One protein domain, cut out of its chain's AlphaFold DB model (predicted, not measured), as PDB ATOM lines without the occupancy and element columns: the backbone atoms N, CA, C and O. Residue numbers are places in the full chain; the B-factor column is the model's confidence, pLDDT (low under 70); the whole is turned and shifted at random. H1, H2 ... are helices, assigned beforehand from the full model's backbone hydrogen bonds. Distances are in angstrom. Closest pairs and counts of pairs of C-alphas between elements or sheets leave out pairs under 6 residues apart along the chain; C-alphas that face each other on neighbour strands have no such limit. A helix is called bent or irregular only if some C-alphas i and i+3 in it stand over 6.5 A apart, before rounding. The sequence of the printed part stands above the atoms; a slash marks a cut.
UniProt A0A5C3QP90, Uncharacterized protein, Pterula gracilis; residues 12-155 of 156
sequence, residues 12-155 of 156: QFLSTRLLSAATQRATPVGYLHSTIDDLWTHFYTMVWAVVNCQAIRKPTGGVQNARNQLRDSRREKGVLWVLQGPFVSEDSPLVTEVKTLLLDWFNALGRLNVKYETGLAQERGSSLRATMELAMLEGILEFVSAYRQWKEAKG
ATOM      1  N   GLN A  12     193.275 160.655 129.271       77.81
ATOM      2  CA  GLN A  12     192.282 161.706 129.457       77.81
ATOM      3  C   GLN A  12     192.821 163.122 129.192       77.81
ATOM      4  O   GLN A  12     192.022 164.027 128.966       77.81
ATOM      5  N   PHE A  13     194.139 163.323 129.199       86.12
ATOM      6  CA  PHE A  13     194.789 164.621 129.011       86.12
ATOM      7  C   PHE A  13     195.689 164.684 127.780       86.12
ATOM      8  O   PHE A  13     196.136 165.765 127.431       86.12
ATOM      9  N   LEU A  14     195.963 163.576 127.092       83.56
ATOM     10  CA  LEU A  14     196.745 163.637 125.852       83.56
ATOM     11  C   LEU A  14     195.975 164.422 124.779       83.56
ATOM     12  O   LEU A  14     194.749 164.323 124.709       83.56
ATOM     13  N   SER A  15     196.669 165.160 123.909       84.31
ATOM     14  CA  SER A  15     196.059 165.671 122.673       84.31
ATOM     15  C   SER A  15     195.547 164.506 121.807       84.31
ATOM     16  O   SER A  15     195.973 163.360 121.970       84.31
ATOM     17  N   THR A  16     194.627 164.746 120.866       82.69
ATOM     18  CA  THR A  16     194.146 163.677 119.962       82.69
ATOM     19  C   THR A  16     195.279 163.081 119.124       82.69
ATOM     20  O   THR A  16     195.319 161.865 118.915       82.69
ATOM     21  N   ARG A  17     196.236 163.910 118.695       78.56
ATOM     22  CA  ARG A  17     197.407 163.465 117.932       78.56
ATOM     23  C   ARG A  17     198.352 162.625 118.781       78.56
ATOM     24  O   ARG A  17     198.684 161.513 118.378       78.56
ATOM     25  N   LEU A  18     198.702 163.109 119.972       80.38
ATOM     26  CA  LEU A  18     199.574 162.399 120.902       80.38
ATOM     27  C   LEU A  18     198.937 161.085 121.370       80.38
ATOM     28  O   LEU A  18     199.617 160.066 121.445       80.38
ATOM     29  N   LEU A  19     197.622 161.069 121.610       80.81
ATOM     30  CA  LEU A  19     196.882 159.845 121.919       80.81
ATOM     31  C   LEU A  19     196.920 158.850 120.757       80.81
ATOM     32  O   LEU A  19     197.147 157.661 120.976       80.81
ATOM     33  N   SER A  20     196.711 159.319 119.525       78.81
ATOM     34  CA  SER A  20     196.777 158.463 118.335       78.81
ATOM     35  C   SER A  20     198.182 157.890 118.154       78.81
ATOM     36  O   SER A  20     198.320 156.695 117.907       78.81
ATOM     37  N   ALA A  21     199.221 158.699 118.381       77.31
ATOM     38  CA  ALA A  21     200.612 158.255 118.361       77.31
ATOM     39  C   ALA A  21     200.941 157.244 119.467       77.31
ATOM     40  O   ALA A  21     201.636 156.262 119.225       77.31
ATOM     41  N   ALA A  22     200.408 157.443 120.673       75.69
ATOM     42  CA  ALA A  22     200.652 156.560 121.809       75.69
ATOM     43  C   ALA A  22     199.875 155.230 121.733       75.69
ATOM     44  O   ALA A  22     200.319 154.232 122.298       75.69
ATOM     45  N   THR A  23     198.709 155.202 121.073       74.00
ATOM     46  CA  THR A  23     197.802 154.033 121.067       74.00
ATOM     47  C   THR A  23     197.807 153.243 119.764       74.00
ATOM     48  O   THR A  23     197.527 152.042 119.779       74.00
ATOM     49  N   GLN A  24     198.143 153.865 118.633       62.84
ATOM     50  CA  GLN A  24     198.208 153.171 117.352       62.84
ATOM     51  C   GLN A  24     199.642 152.717 117.076       62.84
ATOM     52  O   GLN A  24     200.528 153.532 116.845       62.84
ATOM     53  N   ARG A  25     199.846 151.395 116.959       51.62
ATOM     54  CA  ARG A  25     201.090 150.784 116.432       51.62
ATOM     55  C   ARG A  25     201.440 151.225 114.995       51.62
ATOM     56  O   ARG A  25     202.486 150.842 114.488       51.62
ATOM     57  N   ALA A  26     200.544 151.967 114.344       43.50
ATOM     58  CA  ALA A  26     200.609 152.399 112.953       43.50
ATOM     59  C   ALA A  26     200.808 153.916 112.794       43.50
ATOM     60  O   ALA A  26     200.603 154.437 111.698       43.50
ATOM     61  N   THR A  27     201.210 154.643 113.843       45.41
ATOM     62  CA  THR A  27     201.808 155.953 113.570       45.41
ATOM     63  C   THR A  27     203.143 155.721 112.869       45.41
ATOM     64  O   THR A  27     203.935 154.894 113.331       45.41
ATOM     65  N   PRO A  28     203.402 156.391 111.733       44.97
ATOM     66  CA  PRO A  28     204.697 156.295 111.089       44.97
ATOM     67  C   PRO A  28     205.754 156.688 112.121       44.97
ATOM     68  O   PRO A  28     205.575 157.650 112.870       44.97
ATOM     69  N   VAL A  29     206.823 155.898 112.195       45.34
ATOM     70  CA  VAL A  29     208.012 156.178 113.002       45.34
ATOM     71  C   VAL A  29     208.341 157.675 112.886       45.34
ATOM     72  O   VAL A  29     208.629 158.140 111.787       45.34
ATOM     73  N   GLY A  30     208.258 158.431 113.991       55.12
ATOM     74  CA  GLY A  30     208.619 159.858 114.003       55.12
ATOM     75  C   GLY A  30     207.529 160.871 114.374       55.12
ATOM     76  O   GLY A  30     207.638 162.022 113.957       55.12
ATOM     77  N   TYR A  31     206.507 160.514 115.165       70.12
ATOM     78  CA  TYR A  31     205.676 161.544 115.804       70.12
ATOM     79  C   TYR A  31     206.543 162.448 116.693       70.12
ATOM     80  O   TYR A  31     207.182 161.971 117.632       70.12
ATOM     81  N   LEU A  32     206.547 163.747 116.402       69.75
ATOM     82  CA  LEU A  32     207.209 164.757 117.216       69.75
ATOM     83  C   LEU A  32     206.163 165.439 118.091       69.75
ATOM     84  O   LEU A  32     205.252 166.092 117.582       69.75
ATOM     85  N   HIS A  33     206.316 165.272 119.406       77.50
ATOM     86  CA  HIS A  33     205.573 166.047 120.394       77.50
ATOM     87  C   HIS A  33     205.766 167.539 120.123       77.50
ATOM     88  O   HIS A  33     206.890 168.001 119.919       77.50
ATOM     89  N   SER A  34     204.665 168.276 120.105       77.56
ATOM     90  CA  SER A  34     204.635 169.694 119.772       77.56
ATOM     91  C   SER A  34     204.046 170.502 120.915       77.56
ATOM     92  O   SER A  34     203.249 169.998 121.700       77.56
ATOM     93  N   THR A  35     204.349 171.795 120.982       79.50
ATOM     94  CA  THR A  35     203.761 172.642 122.027       79.50
ATOM     95  C   THR A  35     202.243 172.794 121.896       79.50
ATOM     96  O   THR A  35     201.554 173.093 122.866       79.50
ATOM     97  N   ILE A  36     201.683 172.530 120.714       83.00
ATOM     98  CA  ILE A  36     200.231 172.451 120.531       83.00
ATOM     99  C   ILE A  36     199.650 171.260 121.298       83.00
ATOM    100  O   ILE A  36     198.550 171.372 121.837       83.00
ATOM    101  N   ASP A  37     200.395 170.158 121.423       84.56
ATOM    102  CA  ASP A  37     199.991 169.040 122.276       84.56
ATOM    103  C   ASP A  37     199.923 169.462 123.739       84.56
ATOM    104  O   ASP A  37     198.930 169.168 124.401       84.56
ATOM    105  N   ASP A  38     200.916 170.219 124.213       85.31
ATOM    106  CA  ASP A  38     200.936 170.745 125.581       85.31
ATOM    107  C   ASP A  38     199.762 171.693 125.847       85.31
ATOM    108  O   ASP A  38     199.129 171.616 126.901       85.31
ATOM    109  N   LEU A  39     199.418 172.554 124.883       87.62
ATOM    110  CA  LEU A  39     198.268 173.455 124.989       87.62
ATOM    111  C   LEU A  39     196.940 172.687 125.056       87.62
ATOM    112  O   LEU A  39     196.091 173.003 125.892       87.62
ATOM    113  N   TRP A  40     196.766 171.653 124.228       88.94
ATOM    114  CA  TRP A  40     195.597 170.772 124.302       88.94
ATOM    115  C   TRP A  40     195.543 170.006 125.621       88.94
ATOM    116  O   TRP A  40     194.479 169.911 126.236       88.94
ATOM    117  N   THR A  41     196.681 169.494 126.085       88.75
ATOM    118  CA  THR A  41     196.785 168.830 127.382       88.75
ATOM    119  C   THR A  41     196.392 169.765 128.513       88.75
ATOM    120  O   THR A  41     195.550 169.403 129.337       88.75
ATOM    121  N   HIS A  42     196.904 170.993 128.507       89.50
ATOM    122  CA  HIS A  42     196.562 171.999 129.500       89.50
ATOM    123  C   HIS A  42     195.066 172.342 129.477       89.50
ATOM    124  O   HIS A  42     194.425 172.385 130.528       89.50
ATOM    125  N   PHE A  43     194.484 172.492 128.287       91.00
ATOM    126  CA  PHE A  43     193.050 172.706 128.122       91.00
ATOM    127  C   PHE A  43     192.219 171.566 128.733       91.00
ATOM    128  O   PHE A  43     191.299 171.815 129.516       91.00
ATOM    129  N   TYR A  44     192.558 170.306 128.445       90.12
ATOM    130  CA  TYR A  44     191.837 169.161 129.009       90.12
ATOM    131  C   TYR A  44     191.983 169.061 130.527       90.12
ATOM    132  O   TYR A  44     191.008 168.749 131.215       90.12
ATOM    133  N   THR A  45     193.164 169.372 131.064       89.19
ATOM    134  CA  THR A  45     193.376 169.468 132.512       89.19
ATOM    135  C   THR A  45     192.506 170.560 133.133       89.19
ATOM    136  O   THR A  45     191.883 170.319 134.165       89.19
ATOM    137  N   MET A  46     192.391 171.727 132.494       90.00
ATOM    138  CA  MET A  46     191.542 172.819 132.976       90.00
ATOM    139  C   MET A  46     190.060 172.444 132.970       90.00
ATOM    140  O   MET A  46     189.380 172.635 133.979       90.00
ATOM    141  N   VAL A  47     189.557 171.829 131.894       90.00
ATOM    142  CA  VAL A  47     188.175 171.319 131.850       90.00
ATOM    143  C   VAL A  47     187.938 170.303 132.968       90.00
ATOM    144  O   VAL A  47     186.927 170.379 133.669       90.00
ATOM    145  N   TRP A  48     188.879 169.377 133.178       88.38
ATOM    146  CA  TRP A  48     188.793 168.390 134.253       88.38
ATOM    147  C   TRP A  48     188.762 169.046 135.637       88.38
ATOM    148  O   TRP A  48     187.936 168.664 136.467       88.38
ATOM    149  N   ALA A  49     189.609 170.047 135.886       87.94
ATOM    150  CA  ALA A  49     189.650 170.772 137.153       87.94
ATOM    151  C   ALA A  49     188.337 171.521 137.416       87.94
ATOM    152  O   ALA A  49     187.784 171.435 138.512       87.94
ATOM    153  N   VAL A  50     187.796 172.189 136.394       87.56
ATOM    154  CA  VAL A  50     186.527 172.922 136.472       87.56
ATOM    155  C   VAL A  50     185.378 171.991 136.845       87.56
ATOM    156  O   VAL A  50     184.643 172.274 137.793       87.56
ATOM    157  N   VAL A  51     185.241 170.845 136.169       85.00
ATOM    158  CA  VAL A  51     184.139 169.924 136.483       85.00
ATOM    159  C   VAL A  51     184.333 169.200 137.810       85.00
ATOM    160  O   VAL A  51     183.331 168.826 138.407       85.00
ATOM    161  N   ASN A  52     185.568 168.995 138.286       82.69
ATOM    162  CA  ASN A  52     185.873 168.310 139.554       82.69
ATOM    163  C   ASN A  52     186.079 169.259 140.745       82.69
ATOM    164  O   ASN A  52     186.407 168.797 141.838       82.69
ATOM    165  N   CYS A  53     185.866 170.565 140.570       81.81
ATOM    166  CA  CYS A  53     186.024 171.536 141.645       81.81
ATOM    167  C   CYS A  53     185.150 171.171 142.859       81.81
ATOM    168  O   CYS A  53     183.950 170.924 142.729       81.81
ATOM    169  N   GLN A  54     185.758 171.153 144.051       62.44
ATOM    170  CA  GLN A  54     185.118 170.723 145.305       62.44
ATOM    171  C   GLN A  54     183.954 171.624 145.745       62.44
ATOM    172  O   GLN A  54     183.099 171.190 146.519       62.44
ATOM    173  N   ALA A  55     183.881 172.856 145.227       62.84
ATOM    174  CA  ALA A  55     182.716 173.722 145.397       62.84
ATOM    175  C   ALA A  55     181.432 173.078 144.829       62.84
ATOM    176  O   ALA A  55     180.333 173.362 145.300       62.84
ATOM    177  N   ILE A  56     181.565 172.138 143.887       62.44
ATOM    178  CA  ILE A  56     180.477 171.313 143.360       62.44
ATOM    179  C   ILE A  56     180.289 170.105 144.295       62.44
ATOM    180  O   ILE A  56     180.763 168.997 144.031       62.44
ATOM    181  N   ARG A  57     179.620 170.335 145.435       58.62
ATOM    182  CA  ARG A  57     179.432 169.331 146.505       58.62
ATOM    183  C   ARG A  57     178.538 168.150 146.103       58.62
ATOM    184  O   ARG A  57     178.696 167.062 146.648       58.62
ATOM    185  N   LYS A  58     177.607 168.354 145.165       66.75
ATOM    186  CA  LYS A  58     176.736 167.317 144.589       66.75
ATOM    187  C   LYS A  58     176.556 167.582 143.090       66.75
ATOM    188  O   LYS A  58     175.629 168.296 142.728       66.75
ATOM    189  N   PRO A  59     177.439 167.065 142.219       65.94
ATOM    190  CA  PRO A  59     177.239 167.176 140.776       65.94
ATOM    191  C   PRO A  59     175.934 166.470 140.381       65.94
ATOM    192  O   PRO A  59     175.762 165.273 140.604       65.94
ATOM    193  N   THR A  60     175.012 167.204 139.779       67.69
ATOM    194  CA  THR A  60     173.747 166.689 139.245       67.69
ATOM    195  C   THR A  60     173.758 166.780 137.718       67.69
ATOM    196  O   THR A  60     174.584 167.469 137.110       67.69
ATOM    197  N   GLY A  61     172.875 166.006 137.079       74.75
ATOM    198  CA  GLY A  61     172.585 166.107 135.647       74.75
ATOM    199  C   GLY A  61     173.822 166.139 134.738       74.75
ATOM    200  O   GLY A  61     174.597 165.179 134.657       74.75
ATOM    201  N   GLY A  62     173.988 167.255 134.020       74.31
ATOM    202  CA  GLY A  62     174.994 167.425 132.971       74.31
ATOM    203  C   GLY A  62     176.446 167.327 133.445       74.31
ATOM    204  O   GLY A  62     177.273 166.774 132.719       74.31
ATOM    205  N   VAL A  63     176.778 167.796 134.655       78.50
ATOM    206  CA  VAL A  63     178.170 167.772 135.145       78.50
ATOM    207  C   VAL A  63     178.599 166.385 135.583       78.50
ATOM    208  O   VAL A  63     179.726 165.983 135.294       78.50
ATOM    209  N   GLN A  64     177.704 165.602 136.188       81.56
ATOM    210  CA  GLN A  64     178.018 164.206 136.488       81.56
ATOM    211  C   GLN A  64     178.232 163.395 135.202       81.56
ATOM    212  O   GLN A  64     179.154 162.580 135.140       81.56
ATOM    213  N   ASN A  65     177.443 163.651 134.151       82.31
ATOM    214  CA  ASN A  65     177.674 163.030 132.848       82.31
ATOM    215  C   ASN A  65     179.035 163.448 132.268       82.31
ATOM    216  O   ASN A  65     179.818 162.583 131.888       82.31
ATOM    217  N   ALA A  66     179.373 164.742 132.280       82.56
ATOM    218  CA  ALA A  66     180.679 165.220 131.821       82.56
ATOM    219  C   ALA A  66     181.847 164.568 132.584       82.56
ATOM    220  O   ALA A  66     182.793 164.092 131.955       82.56
ATOM    221  N   ARG A  67     181.757 164.461 133.921       84.81
ATOM    222  CA  ARG A  67     182.742 163.745 134.755       84.81
ATOM    223  C   ARG A  67     182.897 162.288 134.321       84.81
ATOM    224  O   ARG A  67     184.024 161.826 134.159       84.81
ATOM    225  N   ASN A  68     181.787 161.583 134.099       84.25
ATOM    226  CA  ASN A  68     181.813 160.192 133.646       84.25
ATOM    227  C   ASN A  68     182.475 160.069 132.264       84.25
ATOM    228  O   ASN A  68     183.377 159.258 132.098       84.25
ATOM    229  N   GLN A  69     182.112 160.917 131.294       83.50
ATOM    230  CA  GLN A  69     182.718 160.887 129.955       83.50
ATOM    231  C   GLN A  69     184.228 161.178 130.000       83.50
ATOM    232  O   GLN A  69     185.004 160.503 129.326       83.50
ATOM    233  N   LEU A  70     184.660 162.154 130.808       79.69
ATOM    234  CA  LEU A  70     186.080 162.474 130.984       79.69
ATOM    235  C   LEU A  70     186.844 161.321 131.645       79.69
ATOM    236  O   LEU A  70     187.967 161.034 131.243       79.69
ATOM    237  N   ARG A  71     186.238 160.631 132.620       80.31
ATOM    238  CA  ARG A  71     186.835 159.461 133.284       80.31
ATOM    239  C   ARG A  71     186.947 158.261 132.344       80.31
ATOM    240  O   ARG A  71     188.008 157.644 132.269       80.31
ATOM    241  N   ASP A  72     185.886 157.976 131.594       79.25
ATOM    242  CA  ASP A  72     185.742 156.778 130.760       79.25
ATOM    243  C   ASP A  72     186.458 156.919 129.398       79.25
ATOM    244  O   ASP A  72     186.072 156.306 128.403       79.25
ATOM    245  N   SER A  73     187.501 157.756 129.334       69.50
ATOM    246  CA  SER A  73     188.307 158.041 128.135       69.50
ATOM    247  C   SER A  73     187.508 158.566 126.931       69.50
ATOM    248  O   SER A  73     187.992 158.564 125.803       69.50
ATOM    249  N   ARG A  74     186.297 159.094 127.153       78.81
ATOM    250  CA  ARG A  74     185.472 159.789 126.150       78.81
ATOM    251  C   ARG A  74     185.673 161.299 126.264       78.81
ATOM    252  O   ARG A  74     184.718 162.074 126.321       78.81
ATOM    253  N   ARG A  75     186.942 161.705 126.306       83.62
ATOM    254  CA  ARG A  75     187.395 163.068 126.610       83.62
ATOM    255  C   ARG A  75     186.719 164.129 125.747       83.62
ATOM    256  O   ARG A  75     186.140 165.062 126.288       83.62
ATOM    257  N   GLU A  76     186.744 163.964 124.425       82.75
ATOM    258  CA  GLU A  76     186.139 164.922 123.486       82.75
ATOM    259  C   GLU A  76     184.635 165.078 123.724       82.75
ATOM    260  O   GLU A  76     184.135 166.197 123.783       82.75
ATOM    261  N   LYS A  77     183.918 163.972 123.963       83.81
ATOM    262  CA  LYS A  77     182.492 164.019 124.311       83.81
ATOM    263  C   LYS A  77     182.265 164.743 125.634       83.81
ATOM    264  O   LYS A  77     181.350 165.550 125.721       83.81
ATOM    265  N   GLY A  78     183.093 164.476 126.643       85.00
ATOM    266  CA  GLY A  78     183.026 165.152 127.938       85.00
ATOM    267  C   GLY A  78     183.246 166.660 127.822       85.00
ATOM    268  O   GLY A  78     182.451 167.429 128.349       85.00
ATOM    269  N   VAL A  79     184.265 167.078 127.068       87.12
ATOM    270  CA  VAL A  79     184.555 168.489 126.772       87.12
ATOM    271  C   VAL A  79     183.393 169.143 126.041       87.12
ATOM    272  O   VAL A  79     182.898 170.165 126.501       87.12
ATOM    273  N   LEU A  80     182.911 168.557 124.942       86.81
ATOM    274  CA  LEU A  80     181.779 169.113 124.197       86.81
ATOM    275  C   LEU A  80     180.537 169.227 125.079       86.81
ATOM    276  O   LEU A  80     179.820 170.220 125.000       86.81
ATOM    277  N   TRP A  81     180.327 168.268 125.983       85.38
ATOM    278  CA  TRP A  81     179.256 168.364 126.963       85.38
ATOM    279  C   TRP A  81     179.438 169.568 127.887       85.38
ATOM    280  O   TRP A  81     178.475 170.293 128.083       85.38
ATOM    281  N   VAL A  82     180.646 169.839 128.396       86.44
ATOM    282  CA  VAL A  82     180.968 171.039 129.205       86.44
ATOM    283  C   VAL A  82     180.781 172.339 128.416       86.44
ATOM    284  O   VAL A  82     180.278 173.330 128.945       86.44
ATOM    285  N   LEU A  83     181.146 172.347 127.138       86.94
ATOM    286  CA  LEU A  83     181.111 173.549 126.306       86.94
ATOM    287  C   LEU A  83     179.726 173.857 125.726       86.94
ATOM    288  O   LEU A  83     179.404 175.018 125.499       86.94
ATOM    289  N   GLN A  84     178.895 172.845 125.487       84.25
ATOM    290  CA  GLN A  84     177.624 172.989 124.763       84.25
ATOM    291  C   GLN A  84     176.411 172.563 125.594       84.25
ATOM    292  O   GLN A  84     175.285 172.925 125.267       84.25
ATOM    293  N   GLY A  85     176.622 171.843 126.694       76.12
ATOM    294  CA  GLY A  85     175.551 171.312 127.525       76.12
ATOM    295  C   GLY A  85     174.699 172.400 128.194       76.12
ATOM    296  O   GLY A  85     175.203 173.495 128.492       76.12
ATOM    297  N   PRO A  86     173.412 172.107 128.456       70.31
ATOM    298  CA  PRO A  86     172.521 172.993 129.193       70.31
ATOM    299  C   PRO A  86     172.831 172.891 130.694       70.31
ATOM    300  O   PRO A  86     172.231 172.097 131.415       70.31
ATOM    301  N   PHE A  87     173.824 173.650 131.161       70.50
ATOM    302  CA  PHE A  87     174.143 173.743 132.587       70.50
ATOM    303  C   PHE A  87     173.258 174.782 133.257       70.50
ATOM    304  O   PHE A  87     173.177 175.922 132.801       70.50
ATOM    305  N   VAL A  88     172.629 174.390 134.362       66.19
ATOM    306  CA  VAL A  88     171.973 175.323 135.274       66.19
ATOM    307  C   VAL A  88     173.031 175.835 136.252       66.19
ATOM    308  O   VAL A  88     173.819 175.054 136.789       66.19
ATOM    309  N   SER A  89     173.082 177.152 136.470       65.56
ATOM    310  CA  SER A  89     174.104 177.794 137.316       65.56
ATOM    311  C   SER A  89     174.148 177.248 138.746       65.56
ATOM    312  O   SER A  89     175.213 177.243 139.355       65.56
ATOM    313  N   GLU A  90     173.014 176.793 139.277       65.81
ATOM    314  CA  GLU A  90     172.900 176.265 140.642       65.81
ATOM    315  C   GLU A  90     173.600 174.911 140.812       65.81
ATOM    316  O   GLU A  90     174.197 174.645 141.853       65.81
ATOM    317  N   ASP A  91     173.599 174.081 139.768       65.50
ATOM    318  CA  ASP A  91     174.184 172.741 139.815       65.50
ATOM    319  C   ASP A  91     175.708 172.776 139.674       65.50
ATOM    320  O   ASP A  91     176.412 171.873 140.138       65.50
ATOM    321  N   SER A  92     176.244 173.785 138.978       72.69
ATOM    322  CA  SER A  92     177.675 173.899 138.671       72.69
ATOM    323  C   SER A  92     178.090 175.339 138.351       72.69
ATOM    324  O   SER A  92     178.365 175.664 137.191       72.69
ATOM    325  N   PRO A  93     178.188 176.199 139.380       77.69
ATOM    326  CA  PRO A  93     178.435 177.629 139.203       77.69
ATOM    327  C   PRO A  93     179.752 177.906 138.477       77.69
ATOM    328  O   PRO A  93     179.764 178.681 137.527       77.69
ATOM    329  N   LEU A  94     180.829 177.194 138.831       82.50
ATOM    330  CA  LEU A  94     182.131 177.377 138.184       82.50
ATOM    331  C   LEU A  94     182.099 177.012 136.695       82.50
ATOM    332  O   LEU A  94     182.670 177.734 135.888       82.50
ATOM    333  N   VAL A  95     181.423 175.914 136.322       83.88
ATOM    334  CA  VAL A  95     181.286 175.511 134.911       83.88
ATOM    335  C   VAL A  95     180.597 176.620 134.133       83.88
ATOM    336  O   VAL A  95     181.126 177.053 133.118       83.88
ATOM    337  N   THR A  96     179.460 177.111 134.626       82.62
ATOM    338  CA  THR A  96     178.705 178.197 133.991       82.62
ATOM    339  C   THR A  96     179.519 179.487 133.906       82.62
ATOM    340  O   THR A  96     179.468 180.184 132.897       82.62
ATOM    341  N   GLU A  97     180.307 179.790 134.935       83.94
ATOM    342  CA  GLU A  97     181.107 181.008 135.015       83.94
ATOM    343  C   GLU A  97     182.244 181.056 133.990       83.94
ATOM    344  O   GLU A  97     182.483 182.109 133.394       83.94
ATOM    345  N   VAL A  98     182.923 179.929 133.766       86.62
ATOM    346  CA  VAL A  98     184.092 179.842 132.874       86.62
ATOM    347  C   VAL A  98     183.768 179.215 131.516       86.62
ATOM    348  O   VAL A  98     184.652 179.100 130.672       86.62
ATOM    349  N   LYS A  99     182.511 178.820 131.271       87.06
ATOM    350  CA  LYS A  99     182.078 178.139 130.039       87.06
ATOM    351  C   LYS A  99     182.482 178.899 128.780       87.06
ATOM    352  O   LYS A  99     183.051 178.301 127.873       87.06
ATOM    353  N   THR A 100     182.203 180.202 128.737       86.31
ATOM    354  CA  THR A 100     182.537 181.054 127.588       86.31
ATOM    355  C   THR A 100     184.045 181.110 127.368       86.31
ATOM    356  O   THR A 100     184.499 180.865 126.258       86.31
ATOM    357  N   LEU A 101     184.829 181.291 128.438       86.81
ATOM    358  CA  LEU A 101     186.293 181.281 128.373       86.81
ATOM    359  C   LEU A 101     186.830 179.953 127.814       86.81
ATOM    360  O   LEU A 101     187.694 179.944 126.940       86.81
ATOM    361  N   LEU A 102     186.309 178.823 128.299       89.62
ATOM    362  CA  LEU A 102     186.700 177.504 127.804       89.62
ATOM    363  C   LEU A 102     186.285 177.297 126.339       89.62
ATOM    364  O   LEU A 102     187.027 176.671 125.587       89.62
ATOM    365  N   LEU A 103     185.129 177.813 125.919       90.12
ATOM    366  CA  LEU A 103     184.671 177.718 124.532       90.12
ATOM    367  C   LEU A 103     185.553 178.545 123.591       90.12
ATOM    368  O   LEU A 103     185.965 178.048 122.543       90.12
ATOM    369  N   ASP A 104     185.885 179.773 123.977       85.88
ATOM    370  CA  ASP A 104     186.755 180.649 123.193       85.88
ATOM    371  C   ASP A 104     188.153 180.047 123.051       85.88
ATOM    372  O   ASP A 104     188.695 179.987 121.943       85.88
ATOM    373  N   TRP A 105     188.698 179.501 124.142       88.00
ATOM    374  CA  TRP A 105     189.986 178.819 124.115       88.00
ATOM    375  C   TRP A 105     189.950 177.530 123.283       88.00
ATOM    376  O   TRP A 105     190.861 177.284 122.496       88.00
ATOM    377  N   PHE A 106     188.878 176.737 123.365       90.50
ATOM    378  CA  PHE A 106     188.698 175.558 122.513       90.50
ATOM    379  C   PHE A 106     188.715 175.924 121.021       90.50
ATOM    380  O   PHE A 106     189.402 175.284 120.222       90.50
ATOM    381  N   ASN A 107     188.003 176.989 120.645       88.56
ATOM    382  CA  ASN A 107     187.963 177.474 119.268       88.56
ATOM    383  C   ASN A 107     189.327 178.017 118.807       88.56
ATOM    384  O   ASN A 107     189.732 177.768 117.670       88.56
ATOM    385  N   ALA A 108     190.046 178.723 119.687       85.69
ATOM    386  CA  ALA A 108     191.415 179.182 119.455       85.69
ATOM    387  C   ALA A 108     192.369 178.020 119.165       85.69
ATOM    388  O   ALA A 108     193.034 178.005 118.129       85.69
ATOM    389  N   LEU A 109     192.365 176.992 120.019       87.12
ATOM    390  CA  LEU A 109     193.179 175.791 119.831       87.12
ATOM    391  C   LEU A 109     192.818 175.040 118.546       87.12
ATOM    392  O   LEU A 109     193.708 174.534 117.865       87.12
ATOM    393  N   GLY A 110     191.535 175.003 118.176       87.44
ATOM    394  CA  GLY A 110     191.084 174.440 116.903       87.44
ATOM    395  C   GLY A 110     191.690 175.163 115.696       87.44
ATOM    396  O   GLY A 110     192.282 174.519 114.827       87.44
ATOM    397  N   ARG A 111     191.610 176.501 115.661       85.56
ATOM    398  CA  ARG A 111     192.242 177.316 114.604       85.56
ATOM    399  C   ARG A 111     193.755 177.128 114.578       85.56
ATOM    400  O   ARG A 111     194.337 176.997 113.502       85.56
ATOM    401  N   LEU A 112     194.376 177.085 115.753       82.56
ATOM    402  CA  LEU A 112     195.812 176.905 115.891       82.56
ATOM    403  C   LEU A 112     196.274 175.557 115.339       82.56
ATOM    404  O   LEU A 112     197.254 175.489 114.600       82.56
ATOM    405  N   ASN A 113     195.529 174.494 115.643       82.69
ATOM    406  CA  ASN A 113     195.815 173.164 115.131       82.69
ATOM    407  C   ASN A 113     195.726 173.129 113.600       82.69
ATOM    408  O   ASN A 113     196.610 172.581 112.957       82.69
ATOM    409  N   VAL A 114     194.718 173.774 112.997       82.75
ATOM    410  CA  VAL A 114     194.604 173.871 111.528       82.75
ATOM    411  C   VAL A 114     195.804 174.600 110.914       82.75
ATOM    412  O   VAL A 114     196.380 174.111 109.939       82.75
ATOM    413  N   LYS A 115     196.220 175.738 111.490       77.38
ATOM    414  CA  LYS A 115     197.424 176.464 111.045       77.38
ATOM    415  C   LYS A 115     198.668 175.576 111.123       77.38
ATOM    416  O   LYS A 115     199.460 175.552 110.185       77.38
ATOM    417  N   TYR A 116     198.811 174.817 112.206       75.69
ATOM    418  CA  TYR A 116     199.939 173.915 112.412       75.69
ATOM    419  C   TYR A 116     199.986 172.759 111.417       75.69
ATOM    420  O   TYR A 116     201.040 172.522 110.834       75.69
ATOM    421  N   GLU A 117     198.864 172.079 111.161       77.19
ATOM    422  CA  GLU A 117     198.814 171.036 110.124       77.19
ATOM    423  C   GLU A 117     199.156 171.603 108.744       77.19
ATOM    424  O   GLU A 117     199.886 170.984 107.971       77.19
ATOM    425  N   THR A 118     198.662 172.808 108.448       76.00
ATOM    426  CA  THR A 118     198.964 173.500 107.191       76.00
ATOM    427  C   THR A 118     200.460 173.800 107.076       76.00
ATOM    428  O   THR A 118     201.063 173.503 106.048       76.00
ATOM    429  N   GLY A 119     201.077 174.318 108.143       72.50
ATOM    430  CA  GLY A 119     202.513 174.598 108.195       72.50
ATOM    431  C   GLY A 119     203.371 173.337 108.079       72.50
ATOM    432  O   GLY A 119     204.319 173.316 107.300       72.50
ATOM    433  N   LEU A 120     203.001 172.250 108.766       71.50
ATOM    434  CA  LEU A 120     203.667 170.945 108.643       71.50
ATOM    435  C   LEU A 120     203.633 170.393 107.214       71.50
ATOM    436  O   LEU A 120     204.589 169.757 106.775       71.50
ATOM    437  N   ALA A 121     202.529 170.608 106.497       71.38
ATOM    438  CA  ALA A 121     202.381 170.153 105.119       71.38
ATOM    439  C   ALA A 121     203.185 171.004 104.120       71.38
ATOM    440  O   ALA A 121     203.587 170.496 103.073       71.38
ATOM    441  N   GLN A 122     203.402 172.287 104.426       69.12
ATOM    442  CA  GLN A 122     203.992 173.264 103.507       69.12
ATOM    443  C   GLN A 122     205.490 173.508 103.738       69.12
ATOM    444  O   GLN A 122     206.202 173.826 102.787       69.12
ATOM    445  N   GLU A 123     205.993 173.336 104.960       62.06
ATOM    446  CA  GLU A 123     207.351 173.731 105.330       62.06
ATOM    447  C   GLU A 123     208.265 172.544 105.678       62.06
ATOM    448  O   GLU A 123     207.889 171.616 106.392       62.06
ATOM    449  N   ARG A 124     209.521 172.589 105.204       56.88
ATOM    450  CA  ARG A 124     210.589 171.650 105.592       56.88
ATOM    451  C   ARG A 124     211.742 172.410 106.245       56.88
ATOM    452  O   ARG A 124     212.269 173.351 105.660       56.88
ATOM    453  N   GLY A 125     212.205 171.947 107.407       59.75
ATOM    454  CA  GLY A 125     213.436 172.437 108.042       59.75
ATOM    455  C   GLY A 125     213.223 173.537 109.089       59.75
ATOM    456  O   GLY A 125     212.290 173.470 109.883       59.75
ATOM    457  N   SER A 126     214.122 174.526 109.144       55.06
ATOM    458  CA  SER A 126     214.197 175.537 110.217       55.06
ATOM    459  C   SER A 126     213.002 176.496 110.292       55.06
ATOM    460  O   SER A 126     212.764 177.065 111.356       55.06
ATOM    461  N   SER A 127     212.238 176.660 109.207       63.56
ATOM    462  CA  SER A 127     211.030 177.498 109.190       63.56
ATOM    463  C   SER A 127     209.892 176.875 110.003       63.56
ATOM    464  O   SER A 127     209.214 177.582 110.742       63.56
ATOM    465  N   LEU A 128     209.779 175.541 109.995       64.19
ATOM    466  CA  LEU A 128     208.739 174.823 110.726       64.19
ATOM    467  C   LEU A 128     208.822 175.096 112.232       64.19
ATOM    468  O   LEU A 128     207.802 175.307 112.878       64.19
ATOM    469  N   ARG A 129     210.036 175.150 112.792       64.38
ATOM    470  CA  ARG A 129     210.237 175.469 114.212       64.38
ATOM    471  C   ARG A 129     209.788 176.892 114.549       64.38
ATOM    472  O   ARG A 129     209.119 177.079 115.558       64.38
ATOM    473  N   ALA A 130     210.116 177.875 113.710       65.62
ATOM    474  CA  ALA A 130     209.662 179.252 113.903       65.62
ATOM    475  C   ALA A 130     208.131 179.357 113.791       65.62
ATOM    476  O   ALA A 130     207.495 179.999 114.623       65.62
ATOM    477  N   THR A 131     207.530 178.652 112.829       66.94
ATOM    478  CA  THR A 131     206.074 178.526 112.675       66.94
ATOM    479  C   THR A 131     205.428 177.886 113.914       66.94
ATOM    480  O   THR A 131     204.381 178.342 114.369       66.94
ATOM    481  N   MET A 132     206.072 176.883 114.522       65.00
ATOM    482  CA  MET A 132     205.623 176.244 115.770       65.00
ATOM    483  C   MET A 132     205.717 177.173 116.986       65.00
ATOM    484  O   MET A 132     204.779 177.242 117.780       65.00
ATOM    485  N   GLU A 133     206.831 177.888 117.141       68.69
ATOM    486  CA  GLU A 133     207.041 178.831 118.244       68.69
ATOM    487  C   GLU A 133     206.077 180.029 118.140       68.69
ATOM    488  O   GLU A 133     205.496 180.440 119.147       68.69
ATOM    489  N   LEU A 134     205.820 180.532 116.924       71.94
ATOM    490  CA  LEU A 134     204.836 181.588 116.672       71.94
ATOM    491  C   LEU A 134     203.414 181.119 117.005       71.94
ATOM    492  O   LEU A 134     202.694 181.807 117.723       71.94
ATOM    493  N   ALA A 135     203.031 179.927 116.544       66.44
ATOM    494  CA  ALA A 135     201.739 179.323 116.847       66.44
ATOM    495  C   ALA A 135     201.520 179.180 118.370       66.44
ATOM    496  O   ALA A 135     200.471 179.546 118.901       66.44
ATOM    497  N   MET A 136     202.524 178.708 119.109       69.44
ATOM    498  CA  MET A 136     202.453 178.648 120.572       69.44
ATOM    499  C   MET A 136     202.197 180.029 121.190       69.44
ATOM    500  O   MET A 136     201.319 180.163 122.045       69.44
ATOM    501  N   LEU A 137     202.964 181.043 120.781       72.94
ATOM    502  CA  LEU A 137     202.814 182.403 121.296       72.94
ATOM    503  C   LEU A 137     201.419 182.957 120.993       72.94
ATOM    504  O   LEU A 137     200.791 183.511 121.890       72.94
ATOM    505  N   GLU A 138     200.902 182.741 119.782       74.81
ATOM    506  CA  GLU A 138     199.527 183.093 119.416       74.81
ATOM    507  C   GLU A 138     198.511 182.403 120.334       74.81
ATOM    508  O   GLU A 138     197.641 183.071 120.883       74.81
ATOM    509  N   GLY A 139     198.654 181.099 120.586       69.19
ATOM    510  CA  GLY A 139     197.756 180.357 121.475       69.19
ATOM    511  C   GLY A 139     197.754 180.876 122.918       69.19
ATOM    512  O   GLY A 139     196.689 181.027 123.521       69.19
ATOM    513  N   ILE A 140     198.930 181.193 123.469       75.94
ATOM    514  CA  ILE A 140     199.060 181.780 124.813       75.94
ATOM    515  C   ILE A 140     198.436 183.181 124.844       75.94
ATOM    516  O   ILE A 140     197.703 183.505 125.776       75.94
ATOM    517  N   LEU A 141     198.698 184.009 123.832       76.81
ATOM    518  CA  LEU A 141     198.155 185.364 123.742       76.81
ATOM    519  C   LEU A 141     196.632 185.361 123.563       76.81
ATOM    520  O   LEU A 141     195.956 186.163 124.207       76.81
ATOM    521  N   GLU A 142     196.087 184.445 122.759       76.19
ATOM    522  CA  GLU A 142     194.641 184.255 122.603       76.19
ATOM    523  C   GLU A 142     194.000 183.868 123.943       76.19
ATOM    524  O   GLU A 142     192.999 184.471 124.334       76.19
ATOM    525  N   PHE A 143     194.611 182.951 124.705       74.62
ATOM    526  CA  PHE A 143     194.137 182.614 126.051       74.62
ATOM    527  C   PHE A 143     194.193 183.811 127.011       74.62
ATOM    528  O   PHE A 143     193.210 184.106 127.689       74.62
ATOM    529  N   VAL A 144     195.318 184.535 127.062       78.94
ATOM    530  CA  VAL A 144     195.473 185.714 127.931       78.94
ATOM    531  C   VAL A 144     194.451 186.796 127.574       78.94
ATOM    532  O   VAL A 144     193.877 187.416 128.470       78.94
ATOM    533  N   SER A 145     194.195 187.014 126.283       80.38
ATOM    534  CA  SER A 145     193.179 187.956 125.811       80.38
ATOM    535  C   SER A 145     191.777 187.530 126.239       80.38
ATOM    536  O   SER A 145     191.050 188.337 126.819       80.38
ATOM    537  N   ALA A 146     191.409 186.265 126.016       73.00
ATOM    538  CA  ALA A 146     190.112 185.730 126.426       73.00
ATOM    539  C   ALA A 146     189.920 185.825 127.949       73.00
ATOM    540  O   ALA A 146     188.860 186.230 128.425       73.00
ATOM    541  N   TYR A 147     190.967 185.535 128.727       76.94
ATOM    542  CA  TYR A 147     190.945 185.675 130.180       76.94
ATOM    543  C   TYR A 147     190.732 187.127 130.628       76.94
ATOM    544  O   TYR A 147     189.930 187.372 131.528       76.94
ATOM    545  N   ARG A 148     191.412 188.101 130.005       82.38
ATOM    546  CA  ARG A 148     191.225 189.530 130.319       82.38
ATOM    547  C   ARG A 148     189.800 189.989 130.036       82.38
ATOM    548  O   ARG A 148     189.185 190.581 130.913       82.38
ATOM    549  N   GLN A 149     189.263 189.649 128.865       79.06
ATOM    550  CA  GLN A 149     187.885 189.987 128.490       79.06
ATOM    551  C   GLN A 149     186.870 189.365 129.454       79.06
ATOM    552  O   GLN A 149     185.941 190.032 129.906       79.06
ATOM    553  N   TRP A 150     187.073 188.097 129.817       83.19
ATOM    554  CA  TRP A 150     186.254 187.423 130.820       83.19
ATOM    555  C   TRP A 150     186.327 188.131 132.180       83.19
ATOM    556  O   TRP A 150     185.291 188.378 132.794       83.19
ATOM    557  N   LYS A 151     187.530 188.502 132.631       80.44
ATOM    558  CA  LYS A 151     187.746 189.193 133.906       80.44
ATOM    559  C   LYS A 151     187.055 190.563 133.936       80.44
ATOM    560  O   LYS A 151     186.330 190.859 134.883       80.44
ATOM    561  N   GLU A 152     187.216 191.357 132.878       83.94
ATOM    562  CA  GLU A 152     186.568 192.667 132.717       83.94
ATOM    563  C   GLU A 152     185.037 192.549 132.751       83.94
ATOM    564  O   GLU A 152     184.375 193.291 133.475       83.94
ATOM    565  N   ALA A 153     184.468 191.563 132.049       77.00
ATOM    566  CA  ALA A 153     183.026 191.311 132.041       77.00
ATOM    567  C   ALA A 153     182.461 190.900 133.416       77.00
ATOM    568  O   ALA A 153     181.258 191.020 133.651       77.00
ATOM    569  N   LYS A 154     183.309 190.400 134.322       74.75
ATOM    570  CA  LYS A 154     182.934 189.998 135.685       74.75
ATOM    571  C   LYS A 154     183.121 191.101 136.729       74.75
ATOM    572  O   LYS A 154     182.664 190.919 137.853       74.75
ATOM    573  N   GLY A 155     183.747 192.226 136.377       68.62
ATOM    574  CA  GLY A 155     184.038 193.309 137.321       68.62
ATOM    575  C   GLY A 155     185.024 192.916 138.432       68.62
ATOM    576  O   GLY A 155     184.923 193.448 139.537       68.62
TER     577      GLY A 155
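What this domain is: This is residues 12 to 155 of the 156 residues of an uncharacterized protein of Pterula gracilis (UniProt A0A5C3QP90). Three long helices, H2, H5 and H6, lie side by side as an up-and-down bundle, with H6 at one margin of a flat outline. On the side away from H6, the short helices H3 and H4 form a hairpin that packs on the later part of H2, and the small helix H1 is near the beginning of H2 without clearly touching it. The printed part has 144 residues with six named helices, H1 to H6 in order, and no named strand; its class is all helix. It is compact, with a radius of gyration of the C-alphas of 16.8 A, and spans 52 by 40 by 20 A.

How they stand to each other: Start at H1, residues 16 to 23, which is close to but not clearly touching H2, residues 35 to 52; their closest C-alphas, Leu 18 and Asp 37, are 6.8 A apart, and their lines are about perpendicular at 86 degrees. H2 is the hub, touching four helices. With residues 48 to 52 alone it touches H3, residues 61 to 71, the closest C-alphas being Val 51 and Val 63 at 6.5 A; the two form a helical hairpin at a steep tilt of 43 degrees. Next look at H4, residues 75 to 84, in a hairpin with H3: C-alphas 66 and 78, the closest, are 4.5 A apart. H4 also touches H2, closest at C-alphas 47 and 79, 6.8 A. H5, residues 93 to 122, runs opposite ways to H2 at a shallow tilt of 16 degrees, with C-alphas 50 and 95 closest at 6.1 A. H6, residues 126 to 154, forms a hairpin with H5 at a shallow tilt of 18 degrees, closest at C-alphas 105 and 143, 5.9 A. H3 and H5 are only just apart, 8.3 A at the closest. Every O i to N i+4 pair is within hydrogen-bond range in H1, H2, H3 and H4; in H5 it is 24 of 26 and in H6 24 of 25.

Where its parts are: Find C-alpha 16 at (194.146, 163.677, 119.962), where H1 begins; it is 10.4 A long. H2 measures 25.4 A, H3 15.9 A and H4 14.0 A. H5, 44.1 A, begins at C-alpha 93, (178.435, 177.629, 139.203); it is irregular, with C-alphas 97 and 100 7.6 A apart, and has a kink of 46 degrees near residue 100. H6, 42.8 A, ends at C-alpha 154, (182.934, 189.998, 135.685).

The domain as a whole: The two C-alphas farthest apart, Glu 90 and Gly 125, are 52.2 A apart. The printed part has no cut, and the link from H1 to H2, 11 residues, is long. The mean pLDDT of the printed part is 76.8; look for values under 70 in, among others, residues 24 to 30, 54 to 60 and 122 to 133.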